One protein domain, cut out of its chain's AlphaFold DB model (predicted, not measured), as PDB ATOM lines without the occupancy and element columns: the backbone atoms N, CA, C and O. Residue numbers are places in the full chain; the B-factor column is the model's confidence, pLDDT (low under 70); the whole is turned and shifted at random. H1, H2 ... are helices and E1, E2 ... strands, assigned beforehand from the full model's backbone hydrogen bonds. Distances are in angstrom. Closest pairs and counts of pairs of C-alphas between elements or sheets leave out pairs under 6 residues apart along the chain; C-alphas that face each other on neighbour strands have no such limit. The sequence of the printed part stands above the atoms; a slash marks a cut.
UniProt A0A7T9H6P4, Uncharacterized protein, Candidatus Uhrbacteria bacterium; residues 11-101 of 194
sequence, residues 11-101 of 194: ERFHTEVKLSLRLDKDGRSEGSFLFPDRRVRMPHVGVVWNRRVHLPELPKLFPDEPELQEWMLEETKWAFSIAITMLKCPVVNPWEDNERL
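AT A GLANCE: This is residues 11 to 101 of the 194 residues of an uncharacterized protein of Candidatus Uhrbacteria bacterium (UniProt A0A7T9H6P4). A small three-stranded sheet, E1 E2 E3, and the long helix H1 meet near H1's last turns, while a long loop runs back beside H1 to its first end, where residues 62 to 67 stick out; short H2 lies off to the side. The 91 printed residues hold E1, E2, E3, H1, H2 in that order, class mixed, with under half of them in named elements. The sheet is an antiparallel meander, each strand neighbouring the one before. It is only just compact, close to loose: radius of gyration of the C-alphas 14.5 A, spans 42 by 33 by 30 A.

IN THESE COORDINATES: E1, residues 18 to 23, begins at C-alpha (155.897, 146.121, 124.318) and spans 16.8 A; E2, 29 to 34, 16.4 A; E3, 39 to 41, 6.5 A. H1, 66 to 85, spans 28.8 A; H2, 95 to 101, 9.9 A, ends at (176.406, 163.246, 113.184).

HOW THE PARTS SIT: Hairpin E1 and E2 has N 20 and O 32 at 3.0 A; hairpin E2 and E3 has N 33 and O 40 at 2.9 A. H1 is on the sheet but only grazes it; C-alphas of Leu 21 and Ala 83, the closest of E1 and H1, are 7.1 A apart. H1 and H2 are near each other; in both, every O i to N i+4 pair is within hydrogen-bond range.

THE WHOLE: The C-alphas of Gly 46 and Asp 64, the farthest apart, are 43.2 A apart. The printed part has no cut, the link E3 to H1 is long, and no printed residue is under 70 in pLDDT.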
ATOM      1  N   GLU A  11     159.135 157.538 124.262       95.94
ATOM      2  CA  GLU A  11     159.026 157.745 125.706       95.94
ATOM      3  C   GLU A  11     158.095 156.725 126.376       95.94
ATOM      4  O   GLU A  11     158.267 156.403 127.545       95.94
ATOM      5  N   ARG A  12     157.158 156.137 125.625       95.88
ATOM      6  CA  ARG A  12     156.228 155.109 126.114       95.88
ATOM      7  C   ARG A  12     156.711 153.684 125.857       95.88
ATOM      8  O   ARG A  12     155.962 152.719 126.042       95.88
ATOM      9  N   PHE A  13     157.938 153.530 125.360       96.69
ATOM     10  CA  PHE A  13     158.529 152.217 125.174       96.69
ATOM     11  C   PHE A  13     158.713 151.528 126.527       96.69
ATOM     12  O   PHE A  13     159.061 152.173 127.511       96.69
ATOM     13  N   HIS A  14     158.451 150.222 126.570       93.50
ATOM     14  CA  HIS A  14     158.423 149.388 127.772       93.50
ATOM     15  C   HIS A  14     157.242 149.641 128.720       93.50
ATOM     16  O   HIS A  14     156.757 148.679 129.315       93.50
ATOM     17  N   THR A  15     156.694 150.853 128.820       94.06
ATOM     18  CA  THR A  15     155.498 151.128 129.638       94.06
ATOM     19  C   THR A  15     154.206 150.757 128.911       94.06
ATOM     20  O   THR A  15     153.508 149.842 129.352       94.06
ATOM     21  N   GLU A  16     153.937 151.375 127.760       96.19
ATOM     22  CA  GLU A  16     152.733 151.125 126.949       96.19
ATOM     23  C   GLU A  16     153.027 150.281 125.705       96.19
ATOM     24  O   GLU A  16     152.215 149.443 125.321       96.19
ATOM     25  N   VAL A  17     154.197 150.471 125.085       97.56
ATOM     26  CA  VAL A  17     154.600 149.712 123.894       97.56
ATOM     27  C   VAL A  17     155.512 148.562 124.301       97.56
ATOM     28  O   VAL A  17     156.588 148.787 124.861       97.56
ATOM     29  N   LYS A  18     155.108 147.324 124.002       97.44
ATOM     30  CA  LYS A  18     155.897 146.121 124.318       97.44
ATOM     31  C   LYS A  18     156.647 145.617 123.090       97.44
ATOM     32  O   LYS A  18     156.110 145.620 121.985       97.44
ATOM     33  N   LEU A  19     157.873 145.153 123.296       97.75
ATOM     34  CA  LEU A  19     158.697 144.500 122.281       97.75
ATOM     35  C   LEU A  19     158.651 142.986 122.478       97.75
ATOM     36  O   LEU A  19     158.783 142.494 123.595       97.75
ATOM     37  N   SER A  20     158.537 142.253 121.380       97.44
ATOM     38  CA  SER A  20     158.937 140.852 121.315       97.44
ATOM     39  C   SER A  20     159.828 140.688 120.096       97.44
ATOM     40  O   SER A  20     159.421 141.047 118.992       97.44
ATOM     41  N   LEU A  21     161.043 140.193 120.307       96.94
ATOM     42  CA  LEU A  21     162.011 139.905 119.261       96.94
ATOM     43  C   LEU A  21     162.622 138.542 119.563       96.94
ATOM     44  O   LEU A  21     163.187 138.334 120.634       96.94
ATOM     45  N   ARG A  22     162.488 137.616 118.621       96.25
ATOM     46  CA  ARG A  22     163.075 136.284 118.684       96.25
ATOM     47  C   ARG A  22     164.061 136.133 117.541       96.25
ATOM     48  O   ARG A  22     163.746 136.506 116.414       96.25
ATOM     49  N   LEU A  23     165.218 135.565 117.840       96.00
ATOM     50  CA  LEU A  23     166.178 135.076 116.861       96.00
ATOM     51  C   LEU A  23     166.231 133.556 117.018       96.00
ATOM     52  O   LEU A  23     166.432 133.068 118.129       96.00
ATOM     53  N   ASP A  24     165.970 132.814 115.947       96.06
ATOM     54  CA  ASP A  24     166.129 131.361 115.973       96.06
ATOM     55  C   ASP A  24     167.601 130.955 115.769       96.06
ATOM     56  O   ASP A  24     168.467 131.778 115.460       96.06
ATOM     57  N   LYS A  25     167.888 129.663 115.950       96.31
ATOM     58  CA  LYS A  25     169.237 129.095 115.787       96.31
ATOM     59  C   LYS A  25     169.815 129.246 114.371       96.31
ATOM     60  O   LYS A  25     171.023 129.131 114.208       96.31
ATOM     61  N   ASP A  26     168.964 129.490 113.373       96.50
ATOM     62  CA  ASP A  26     169.348 129.659 111.971       96.50
ATOM     63  C   ASP A  26     169.513 131.156 111.619       96.50
ATOM     64  O   ASP A  26     169.713 131.514 110.460       96.50
ATOM     65  N   GLY A  27     169.408 132.049 112.613       92.62
ATOM     66  CA  GLY A  27     169.538 133.495 112.444       92.62
ATOM     67  C   GLY A  27     168.299 134.175 111.854       92.62
ATOM     68  O   GLY A  27     168.362 135.348 111.478       92.62
ATOM     69  N   ARG A  28     167.155 133.484 111.763       93.06
ATOM     70  CA  ARG A  28     165.897 134.110 111.338       93.06
ATOM     71  C   ARG A  28     165.290 134.868 112.505       93.06
ATOM     72  O   ARG A  28     165.159 134.342 113.611       93.06
ATOM     73  N   SER A  29     164.908 136.115 112.246       93.62
ATOM     74  CA  SER A  29     164.291 136.979 113.242       93.62
ATOM     75  C   SER A  29     162.787 137.115 113.033       93.62
ATOM     76  O   SER A  29     162.302 137.342 111.924       93.62
ATOM     77  N   GLU A  30     162.050 137.037 114.134       95.12
ATOM     78  CA  GLU A  30     160.633 137.368 114.211       95.12
ATOM     79  C   GLU A  30     160.460 138.435 115.283       95.12
ATOM     80  O   GLU A  30     160.762 138.210 116.454       95.12
ATOM     81  N   GLY A  31     159.988 139.612 114.882       96.62
ATOM     82  CA  GLY A  31     159.815 140.729 115.797       96.62
ATOM     83  C   GLY A  31     158.463 141.404 115.651       96.62
ATOM     84  O   GLY A  31     157.881 141.463 114.564       96.62
ATOM     85  N   SER A  32     157.946 141.933 116.753       97.62
ATOM     86  CA  SER A  32     156.766 142.790 116.754       97.62
ATOM     87  C   SER A  32     156.790 143.802 117.891       97.62
ATOM     88  O   SER A  32     157.320 143.537 118.971       97.62
ATOM     89  N   PHE A  33     156.150 144.940 117.640       97.94
ATOM     90  CA  PHE A  33     155.775 145.907 118.659       97.94
ATOM     91  C   PHE A  33     154.280 145.764 118.944       97.94
ATOM     92  O   PHE A  33     153.462 145.728 118.020       97.94
ATOM     93  N   LEU A  34     153.920 145.659 120.216       98.12
ATOM     94  CA  LEU A  34     152.541 145.709 120.683       98.12
ATOM     95  C   LEU A  34     152.265 147.124 121.183       98.12
ATOM     96  O   LEU A  34     152.763 147.504 122.239       98.12
ATOM     97  N   PHE A  35     151.502 147.882 120.404       97.50
ATOM     98  CA  PHE A  35     150.935 149.165 120.797       97.50
ATOM     99  C   PHE A  35     149.604 148.938 121.535       97.50
ATOM    100  O   PHE A  35     149.039 147.845 121.428       97.50
ATOM    101  N   PRO A  36     149.076 149.947 122.253       96.19
ATOM    102  CA  PRO A  36     147.791 149.833 122.946       96.19
ATOM    103  C   PRO A  36     146.611 149.442 122.043       96.19
ATOM    104  O   PRO A  36     145.684 148.779 122.493       96.19
ATOM    105  N   ASP A  37     146.647 149.846 120.775       95.62
ATOM    106  CA  ASP A  37     145.571 149.681 119.797       95.62
ATOM    107  C   ASP A  37     145.833 148.569 118.768       95.62
ATOM    108  O   ASP A  37     144.894 148.047 118.168       95.62
ATOM    109  N   ARG A  38     147.098 148.190 118.534       96.44
ATOM    110  CA  ARG A  38     147.458 147.200 117.507       96.44
ATOM    111  C   ARG A  38     148.806 146.530 117.741       96.44
ATOM    112  O   ARG A  38     149.726 147.083 118.337       96.44
ATOM    113  N   ARG A  39     148.979 145.348 117.145       97.56
ATOM    114  CA  ARG A  39     150.296 144.719 116.973       97.56
ATOM    115  C   ARG A  39     150.860 145.044 115.594       97.56
ATOM    116  O   ARG A  39     150.201 144.825 114.580       97.56
ATOM    117  N   VAL A  40     152.109 145.494 115.551       97.12
ATOM    118  CA  VAL A  40     152.859 145.749 114.318       97.12
ATOM    119  C   VAL A  40     153.989 144.736 114.223       97.12
ATOM    120  O   VAL A  40     154.908 144.736 115.042       97.12
ATOM    121  N   ARG A  41     153.916 143.843 113.234       96.44
ATOM    122  CA  ARG A  41     155.003 142.900 112.944       96.44
ATOM    123  C   ARG A  41     156.110 143.624 112.185       96.44
ATOM    124  O   ARG A  41     155.825 144.295 111.199       96.44
ATOM    125  N   MET A  42     157.357 143.445 112.612       95.88
ATOM    126  CA  MET A  42     158.534 144.066 111.994       95.88
ATOM    127  C   MET A  42     158.627 143.816 110.475       95.88
ATOM    128  O   MET A  42     158.876 144.781 109.759       95.88
ATOM    129  N   PRO A  43     158.339 142.605 109.939       94.56
ATOM    130  CA  PRO A  43     158.356 142.370 108.490       94.56
ATOM    131  C   PRO A  43     157.319 143.161 107.682       94.56
ATOM    132  O   PRO A  43     157.416 143.209 106.463       94.56
ATOM    133  N   HIS A  44     156.302 143.742 108.327       94.38
ATOM    134  CA  HIS A  44     155.277 144.546 107.653       94.38
ATOM    135  C   HIS A  44     155.609 146.047 107.651       94.38
ATOM    136  O   HIS A  44     154.857 146.841 107.089       94.38
ATOM    137  N   VAL A  45     156.693 146.461 108.312       95.56
ATOM    138  CA  VAL A  45     157.106 147.866 108.348       95.56
ATOM    139  C   VAL A  45     157.815 148.191 107.039       95.56
ATOM    140  O   VAL A  45     158.908 147.698 106.784       95.56
ATOM    141  N   GLY A  46     157.185 149.015 106.198       95.62
ATOM    142  CA  GLY A  46     157.753 149.401 104.902       95.62
ATOM    143  C   GLY A  46     158.796 150.519 104.985       95.62
ATOM    144  O   GLY A  46     159.717 150.558 104.176       95.62
ATOM    145  N   VAL A  47     158.666 151.431 105.951       95.50
ATOM    146  CA  VAL A  47     159.579 152.564 106.157       95.50
ATOM    147  C   VAL A  47     159.490 153.048 107.601       95.50
ATOM    148  O   VAL A  47     158.411 153.053 108.196       95.50
ATOM    149  N   VAL A  48     160.613 153.500 108.157       95.25
ATOM    150  CA  VAL A  48     160.658 154.189 109.452       95.25
ATOM    151  C   VAL A  48     161.030 155.644 109.235       95.25
ATOM    152  O   VAL A  48     162.033 155.953 108.598       95.25
ATOM    153  N   TRP A  49     160.261 156.557 109.819       94.94
ATOM    154  CA  TRP A  49     160.649 157.959 109.894       94.94
ATOM    155  C   TRP A  49     161.262 158.264 111.260       94.94
ATOM    156  O   TRP A  49     160.554 158.388 112.261       94.94
ATOM    157  N   ASN A  50     162.588 158.415 111.303       93.06
ATOM    158  CA  ASN A  50     163.311 158.786 112.514       93.06
ATOM    159  C   ASN A  50     163.134 160.285 112.802       93.06
ATOM    160  O   ASN A  50     163.971 161.128 112.463       93.06
ATOM    161  N   ARG A  51     161.978 160.640 113.373       91.12
ATOM    162  CA  ARG A  51     161.586 162.039 113.564       91.12
ATOM    163  C   ARG A  51     162.106 162.638 114.867       91.12
ATOM    164  O   ARG A  51     162.733 163.702 114.842       91.12
ATOM    165  N   ARG A  52     161.751 162.032 116.000       87.44
ATOM    166  CA  ARG A  52     162.129 162.464 117.351       87.44
ATOM    167  C   ARG A  52     162.194 161.262 118.269       87.44
ATOM    168  O   ARG A  52     161.272 160.459 118.305       87.44
ATOM    169  N   VAL A  53     163.279 161.213 119.022       88.69
ATOM    170  CA  VAL A  53     163.599 160.128 119.933       88.69
ATOM    171  C   VAL A  53     163.703 160.717 121.318       88.69
ATOM    172  O   VAL A  53     164.552 161.575 121.580       88.69
ATOM    173  N   HIS A  54     162.826 160.257 122.190       90.56
ATOM    174  CA  HIS A  54     162.810 160.595 123.598       90.56
ATOM    175  C   HIS A  54     163.272 159.400 124.428       90.56
ATOM    176  O   HIS A  54     163.136 158.249 124.010       90.56
ATOM    177  N   LEU A  55     163.858 159.700 125.589       91.06
ATOM    178  CA  LEU A  55     164.206 158.671 126.562       91.06
ATOM    179  C   LEU A  55     162.909 158.013 127.061       91.06
ATOM    180  O   LEU A  55     161.932 158.741 127.247       91.06
ATOM    181  N   PRO A  56     162.901 156.692 127.297       94.19
ATOM    182  CA  PRO A  56     161.786 156.014 127.948       94.19
ATOM    183  C   PRO A  56     161.442 156.664 129.295       94.19
ATOM    184  O   PRO A  56     162.326 156.919 130.117       94.19
ATOM    185  N   GLU A  57     160.161 156.922 129.525       94.19
ATOM    186  CA  GLU A  57     159.612 157.375 130.800       94.19
ATOM    187  C   GLU A  57     159.221 156.144 131.614       94.19
ATOM    188  O   GLU A  57     158.121 155.607 131.491       94.19
ATOM    189  N   LEU A  58     160.162 155.660 132.423       91.69
ATOM    190  CA  LEU A  58     159.938 154.508 133.287       91.69
ATOM    191  C   LEU A  58     159.301 154.931 134.619       91.69
ATOM    192  O   LEU A  58     159.679 155.971 135.173       91.69
ATOM    193  N   PRO A  59     158.378 154.127 135.178       90.38
ATOM    194  CA  PRO A  59     157.885 154.351 136.529       90.38
ATOM    195  C   PRO A  59     159.043 154.271 137.531       90.38
ATOM    196  O   PRO A  59     159.963 153.466 137.382       90.38
ATOM    197  N   LYS A  60     158.997 155.113 138.565       88.44
ATOM    198  CA  LYS A  60     159.958 155.085 139.676       88.44
ATOM    199  C   LYS A  60     159.537 154.020 140.683       88.44
ATOM    200  O   LYS A  60     158.972 154.343 141.722       88.44
ATOM    201  N   LEU A  61     159.738 152.756 140.322       85.75
ATOM    202  CA  LEU A  61     159.329 151.619 141.154       85.75
ATOM    203  C   LEU A  61     160.246 151.431 142.370       85.75
ATOM    204  O   LEU A  61     159.787 150.939 143.394       85.75
ATOM    205  N   PHE A  62     161.502 151.877 142.268       86.62
ATOM    206  CA  PHE A  62     162.527 151.730 143.303       86.62
ATOM    207  C   PHE A  62     163.110 153.109 143.656       86.62
ATOM    208  O   PHE A  62     164.172 153.485 143.161       86.62
ATOM    209  N   PRO A  63     162.386 153.933 144.438       83.25
ATOM    210  CA  PRO A  63     162.803 155.307 144.726       83.25
ATOM    211  C   PRO A  63     164.121 155.390 145.507       83.25
ATOM    212  O   PRO A  63     164.846 156.371 145.343       83.25
ATOM    213  N   ASP A  64     164.439 154.362 146.296       92.94
ATOM    214  CA  ASP A  64     165.645 154.292 147.128       92.94
ATOM    215  C   ASP A  64     166.850 153.667 146.396       92.94
ATOM    216  O   ASP A  64     167.949 153.617 146.944       92.94
ATOM    217  N   GLU A  65     166.677 153.239 145.138       93.38
ATOM    218  CA  GLU A  65     167.709 152.569 144.335       93.38
ATOM    219  C   GLU A  65     167.947 153.305 142.999       93.38
ATOM    220  O   GLU A  65     167.495 152.871 141.933       93.38
ATOM    221  N   PRO A  66     168.658 154.449 143.012       91.81
ATOM    222  CA  PRO A  66     168.872 155.255 141.809       91.81
ATOM    223  C   PRO A  66     169.671 154.521 140.724       91.81
ATOM    224  O   PRO A  66     169.392 154.704 139.540       91.81
ATOM    225  N   GLU A  67     170.619 153.666 141.114       94.62
ATOM    226  CA  GLU A  67     171.415 152.858 140.182       94.62
ATOM    227  C   GLU A  67     170.552 151.827 139.442       94.62
ATOM    228  O   GLU A  67     170.701 151.655 138.234       94.62
ATOM    229  N   LEU A  68     169.583 151.203 140.128       93.25
ATOM    230  CA  LEU A  68     168.640 150.279 139.495       93.25
ATOM    231  C   LEU A  68     167.746 151.011 138.485       93.25
ATOM    232  O   LEU A  68     167.499 150.510 137.387       93.25
ATOM    233  N   GLN A  69     167.293 152.224 138.818       91.94
ATOM    234  CA  GLN A  69     166.512 153.051 137.897       91.94
ATOM    235  C   GLN A  69     167.317 153.440 136.646       91.94
ATOM    236  O   GLN A  69     166.771 153.437 135.538       91.94
ATOM    237  N   GLU A  70     168.597 153.780 136.808       93.06
ATOM    238  CA  GLU A  70     169.498 154.076 135.693       93.06
ATOM    239  C   GLU A  70     169.748 152.835 134.833       93.06
ATOM    240  O   GLU A  70     169.605 152.913 133.610       93.06
ATOM    241  N   TRP A  71     170.006 151.681 135.454       95.06
ATOM    242  CA  TRP A  71     170.173 150.410 134.754       95.06
ATOM    243  C   TRP A  71     168.938 150.045 133.921       95.06
ATOM    244  O   TRP A  71     169.062 149.804 132.721       95.06
ATOM    245  N   MET A  72     167.729 150.102 134.494       94.81
ATOM    246  CA  MET A  72     166.487 149.831 133.750       94.81
ATOM    247  C   MET A  72     166.314 150.773 132.553       94.81
ATOM    248  O   MET A  72     165.847 150.367 131.482       94.81
ATOM    249  N   LEU A  73     166.672 152.048 132.726       94.44
ATOM    250  CA  LEU A  73     166.596 153.051 131.671       94.44
ATOM    251  C   LEU A  73     167.605 152.766 130.549       94.44
ATOM    252  O   LEU A  73     167.247 152.897 129.376       94.44
ATOM    253  N   GLU A  74     168.838 152.383 130.878       95.75
ATOM    254  CA  GLU A  74     169.851 151.985 129.894       95.75
ATOM    255  C   GLU A  74     169.451 150.700 129.157       95.75
ATOM    256  O   GLU A  74     169.425 150.701 127.925       95.75
ATOM    257  N   GLU A  75     169.014 149.654 129.863       96.44
ATOM    258  CA  GLU A  75     168.544 148.404 129.249       96.44
ATOM    259  C   GLU A  75     167.365 148.645 128.302       96.44
ATOM    260  O   GLU A  75     167.318 148.123 127.187       96.44
ATOM    261  N   THR A  76     166.431 149.514 128.694       96.00
ATOM    262  CA  THR A  76     165.295 149.871 127.839       96.00
ATOM    263  C   THR A  76     165.751 150.601 126.568       96.00
ATOM    264  O   THR A  76     165.215 150.349 125.485       96.00
ATOM    265  N   LYS A  77     166.761 151.480 126.651       94.62
ATOM    266  CA  LYS A  77     167.333 152.142 125.463       94.62
ATOM    267  C   LYS A  77     168.030 151.149 124.547       94.62
ATOM    268  O   LYS A  77     167.848 151.229 123.332       94.62
ATOM    269  N   TRP A  78     168.811 150.228 125.103       94.69
ATOM    270  CA  TRP A  78     169.530 149.234 124.313       94.69
ATOM    271  C   TRP A  78     168.581 148.226 123.672       94.69
ATOM    272  O   TRP A  78     168.719 147.955 122.481       94.69
ATOM    273  N   ALA A  79     167.540 147.781 124.378       96.12
ATOM    274  CA  ALA A  79     166.479 146.959 123.801       96.12
ATOM    275  C   ALA A  79     165.774 147.665 122.630       96.12
ATOM    276  O   ALA A  79     165.515 147.048 121.596       96.12
ATOM    277  N   PHE A  80     165.503 148.970 122.755       94.19
ATOM    278  CA  PHE A  80     164.959 149.767 121.656       94.19
ATOM    279  C   PHE A  80     165.937 149.835 120.475       94.19
ATOM    280  O   PHE A  80     165.546 149.578 119.339       94.19
ATOM    281  N   SER A  81     167.212 150.132 120.740       92.06
ATOM    282  CA  SER A  81     168.269 150.193 119.724       92.06
ATOM    283  C   SER A  81     168.385 148.878 118.940       92.06
ATOM    284  O   SER A  81     168.351 148.879 117.708       92.06
ATOM    285  N   ILE A  82     168.407 147.740 119.641       93.88
ATOM    286  CA  ILE A  82     168.417 146.397 119.041       93.88
ATOM    287  C   ILE A  82     167.164 146.179 118.180       93.88
ATOM    288  O   ILE A  82     167.246 145.709 117.050       93.88
ATOM    289  N   ALA A  83     165.984 146.547 118.675       93.50
ATOM    290  CA  ALA A  83     164.745 146.346 117.932       93.50
ATOM    291  C   ALA A  83     164.688 147.155 116.627       93.50
ATOM    292  O   ALA A  83     164.237 146.636 115.607       93.50
ATOM    293  N   ILE A  84     165.133 148.415 116.652       91.25
ATOM    294  CA  ILE A  84     165.123 149.286 115.471       91.25
ATOM    295  C   ILE A  84     166.193 148.873 114.457       91.25
ATOM    296  O   ILE A  84     165.921 148.901 113.261       91.25
ATOM    297  N   THR A  85     167.376 148.442 114.904       90.56
ATOM    298  CA  THR A  85     168.440 147.941 114.007       90.56
ATOM    299  C   THR A  85     168.063 146.625 113.321       90.56
ATOM    300  O   THR A  85     168.507 146.358 112.208       90.56
ATOM    301  N   MET A  86     167.178 145.830 113.929       92.62
ATOM    302  CA  MET A  86     166.656 144.587 113.348       92.62
ATOM    303  C   MET A  86     165.529 144.795 112.320       92.62
ATOM    304  O   MET A  86     165.105 143.830 111.673       92.62
ATOM    305  N   LEU A  87     165.032 146.026 112.139       92.75
ATOM    306  CA  LEU A  87     164.045 146.341 111.104       92.75
ATOM    307  C   LEU A  87     164.687 146.290 109.714       92.75
ATOM    308  O   LEU A  87     165.603 147.041 109.394       92.75
ATOM    309  N   LYS A  88     164.142 145.441 108.841       91.81
ATOM    310  CA  LYS A  88     164.598 145.283 107.453       91.81
ATOM    311  C   LYS A  88     163.863 146.242 106.513       91.81
ATOM    312  O   LYS A  88     163.187 145.807 105.586       91.81
ATOM    313  N   CYS A  89     163.956 147.542 106.781       93.69
ATOM    314  CA  CYS A  89     163.302 148.577 105.977       93.69
ATOM    315  C   CYS A  89     164.126 149.876 105.928       93.69
ATOM    316  O   CYS A  89     164.928 150.117 106.833       93.69
ATOM    317  N   PRO A  90     163.918 150.745 104.921       94.69
ATOM    318  CA  PRO A  90     164.544 152.060 104.885       94.69
ATOM    319  C   PRO A  90     164.170 152.918 106.099       94.69
ATOM    320  O   PRO A  90     163.008 152.975 106.512       94.69
ATOM    321  N   VAL A  91     165.156 153.642 106.629       93.94
ATOM    322  CA  VAL A  91     164.977 154.584 107.739       93.94
ATOM    323  C   VAL A  91     165.298 155.991 107.252       93.94
ATOM    324  O   VAL A  91     166.427 156.291 106.872       93.94
ATOM    325  N   VAL A  92     164.305 156.876 107.265       93.31
ATOM    326  CA  VAL A  92     164.474 158.276 106.872       93.31
ATOM    327  C   VAL A  92     165.082 159.039 108.041       93.31
ATOM    328  O   VAL A  92     164.437 159.233 109.076       93.31
ATOM    329  N   ASN A  93     166.331 159.446 107.801       91.31
ATOM    330  CA  ASN A  93     167.430 159.688 108.739       91.31
ATOM    331  C   ASN A  93     167.846 158.410 109.495       91.31
ATOM    332  O   ASN A  93     167.368 158.185 110.612       91.31
ATOM    333  N   PRO A  94     168.737 157.577 108.912       89.50
ATOM    334  CA  PRO A  94     169.249 156.370 109.558       89.50
ATOM    335  C   PRO A  94     169.748 156.659 110.972       89.50
ATOM    336  O   PRO A  94     170.387 157.683 111.216       89.50
ATOM    337  N   TRP A  95     169.407 155.785 111.918       83.56
ATOM    338  CA  TRP A  95     169.608 156.051 113.340       83.56
ATOM    339  C   TRP A  95     171.073 156.269 113.702       83.56
ATOM    340  O   TRP A  95     171.413 157.281 114.306       83.56
ATOM    341  N   GLU A  96     171.932 155.338 113.298       81.81
ATOM    342  CA  GLU A  96     173.361 155.333 113.615       81.81
ATOM    343  C   GLU A  96     174.050 156.592 113.082       81.81
ATOM    344  O   GLU A  96     174.744 157.293 113.824       81.81
ATOM    345  N   ASP A  97     173.771 156.945 111.826       86.06
ATOM    346  CA  ASP A  97     174.305 158.150 111.200       86.06
ATOM    347  C   ASP A  97     173.765 159.418 111.858       86.06
ATOM    348  O   ASP A  97     174.528 160.322 112.205       86.06
ATOM    349  N   ASN A  98     172.449 159.493 112.065       88.44
ATOM    350  CA  ASN A  98     171.819 160.665 112.650       88.44
ATOM    351  C   ASN A  98     172.300 160.894 114.087       88.44
ATOM    352  O   ASN A  98     172.706 162.006 114.417       88.44
ATOM    353  N   GLU A  99     172.316 159.869 114.944       83.44
ATOM    354  CA  GLU A  99     172.784 159.997 116.328       83.44
ATOM    355  C   GLU A  99     174.256 160.406 116.400       83.44
ATOM    356  O   GLU A  99     174.605 161.282 117.199       83.44
ATOM    357  N   ARG A 100     175.103 159.848 115.525       84.81
ATOM    358  CA  ARG A 100     176.531 160.174 115.468       84.81
ATOM    359  C   ARG A 100     176.793 161.593 114.965       84.81
ATOM    360  O   ARG A 100     177.685 162.275 115.471       84.81
ATOM    361  N   LEU A 101     176.052 162.048 113.954       90.75
ATOM    362  CA  LEU A 101     176.406 163.246 113.184       90.75
ATOM    363  C   LEU A 101     175.582 164.489 113.532       90.75
ATOM    364  O   LEU A 101     176.064 165.604 113.320       90.75
TER     365      LEU A 101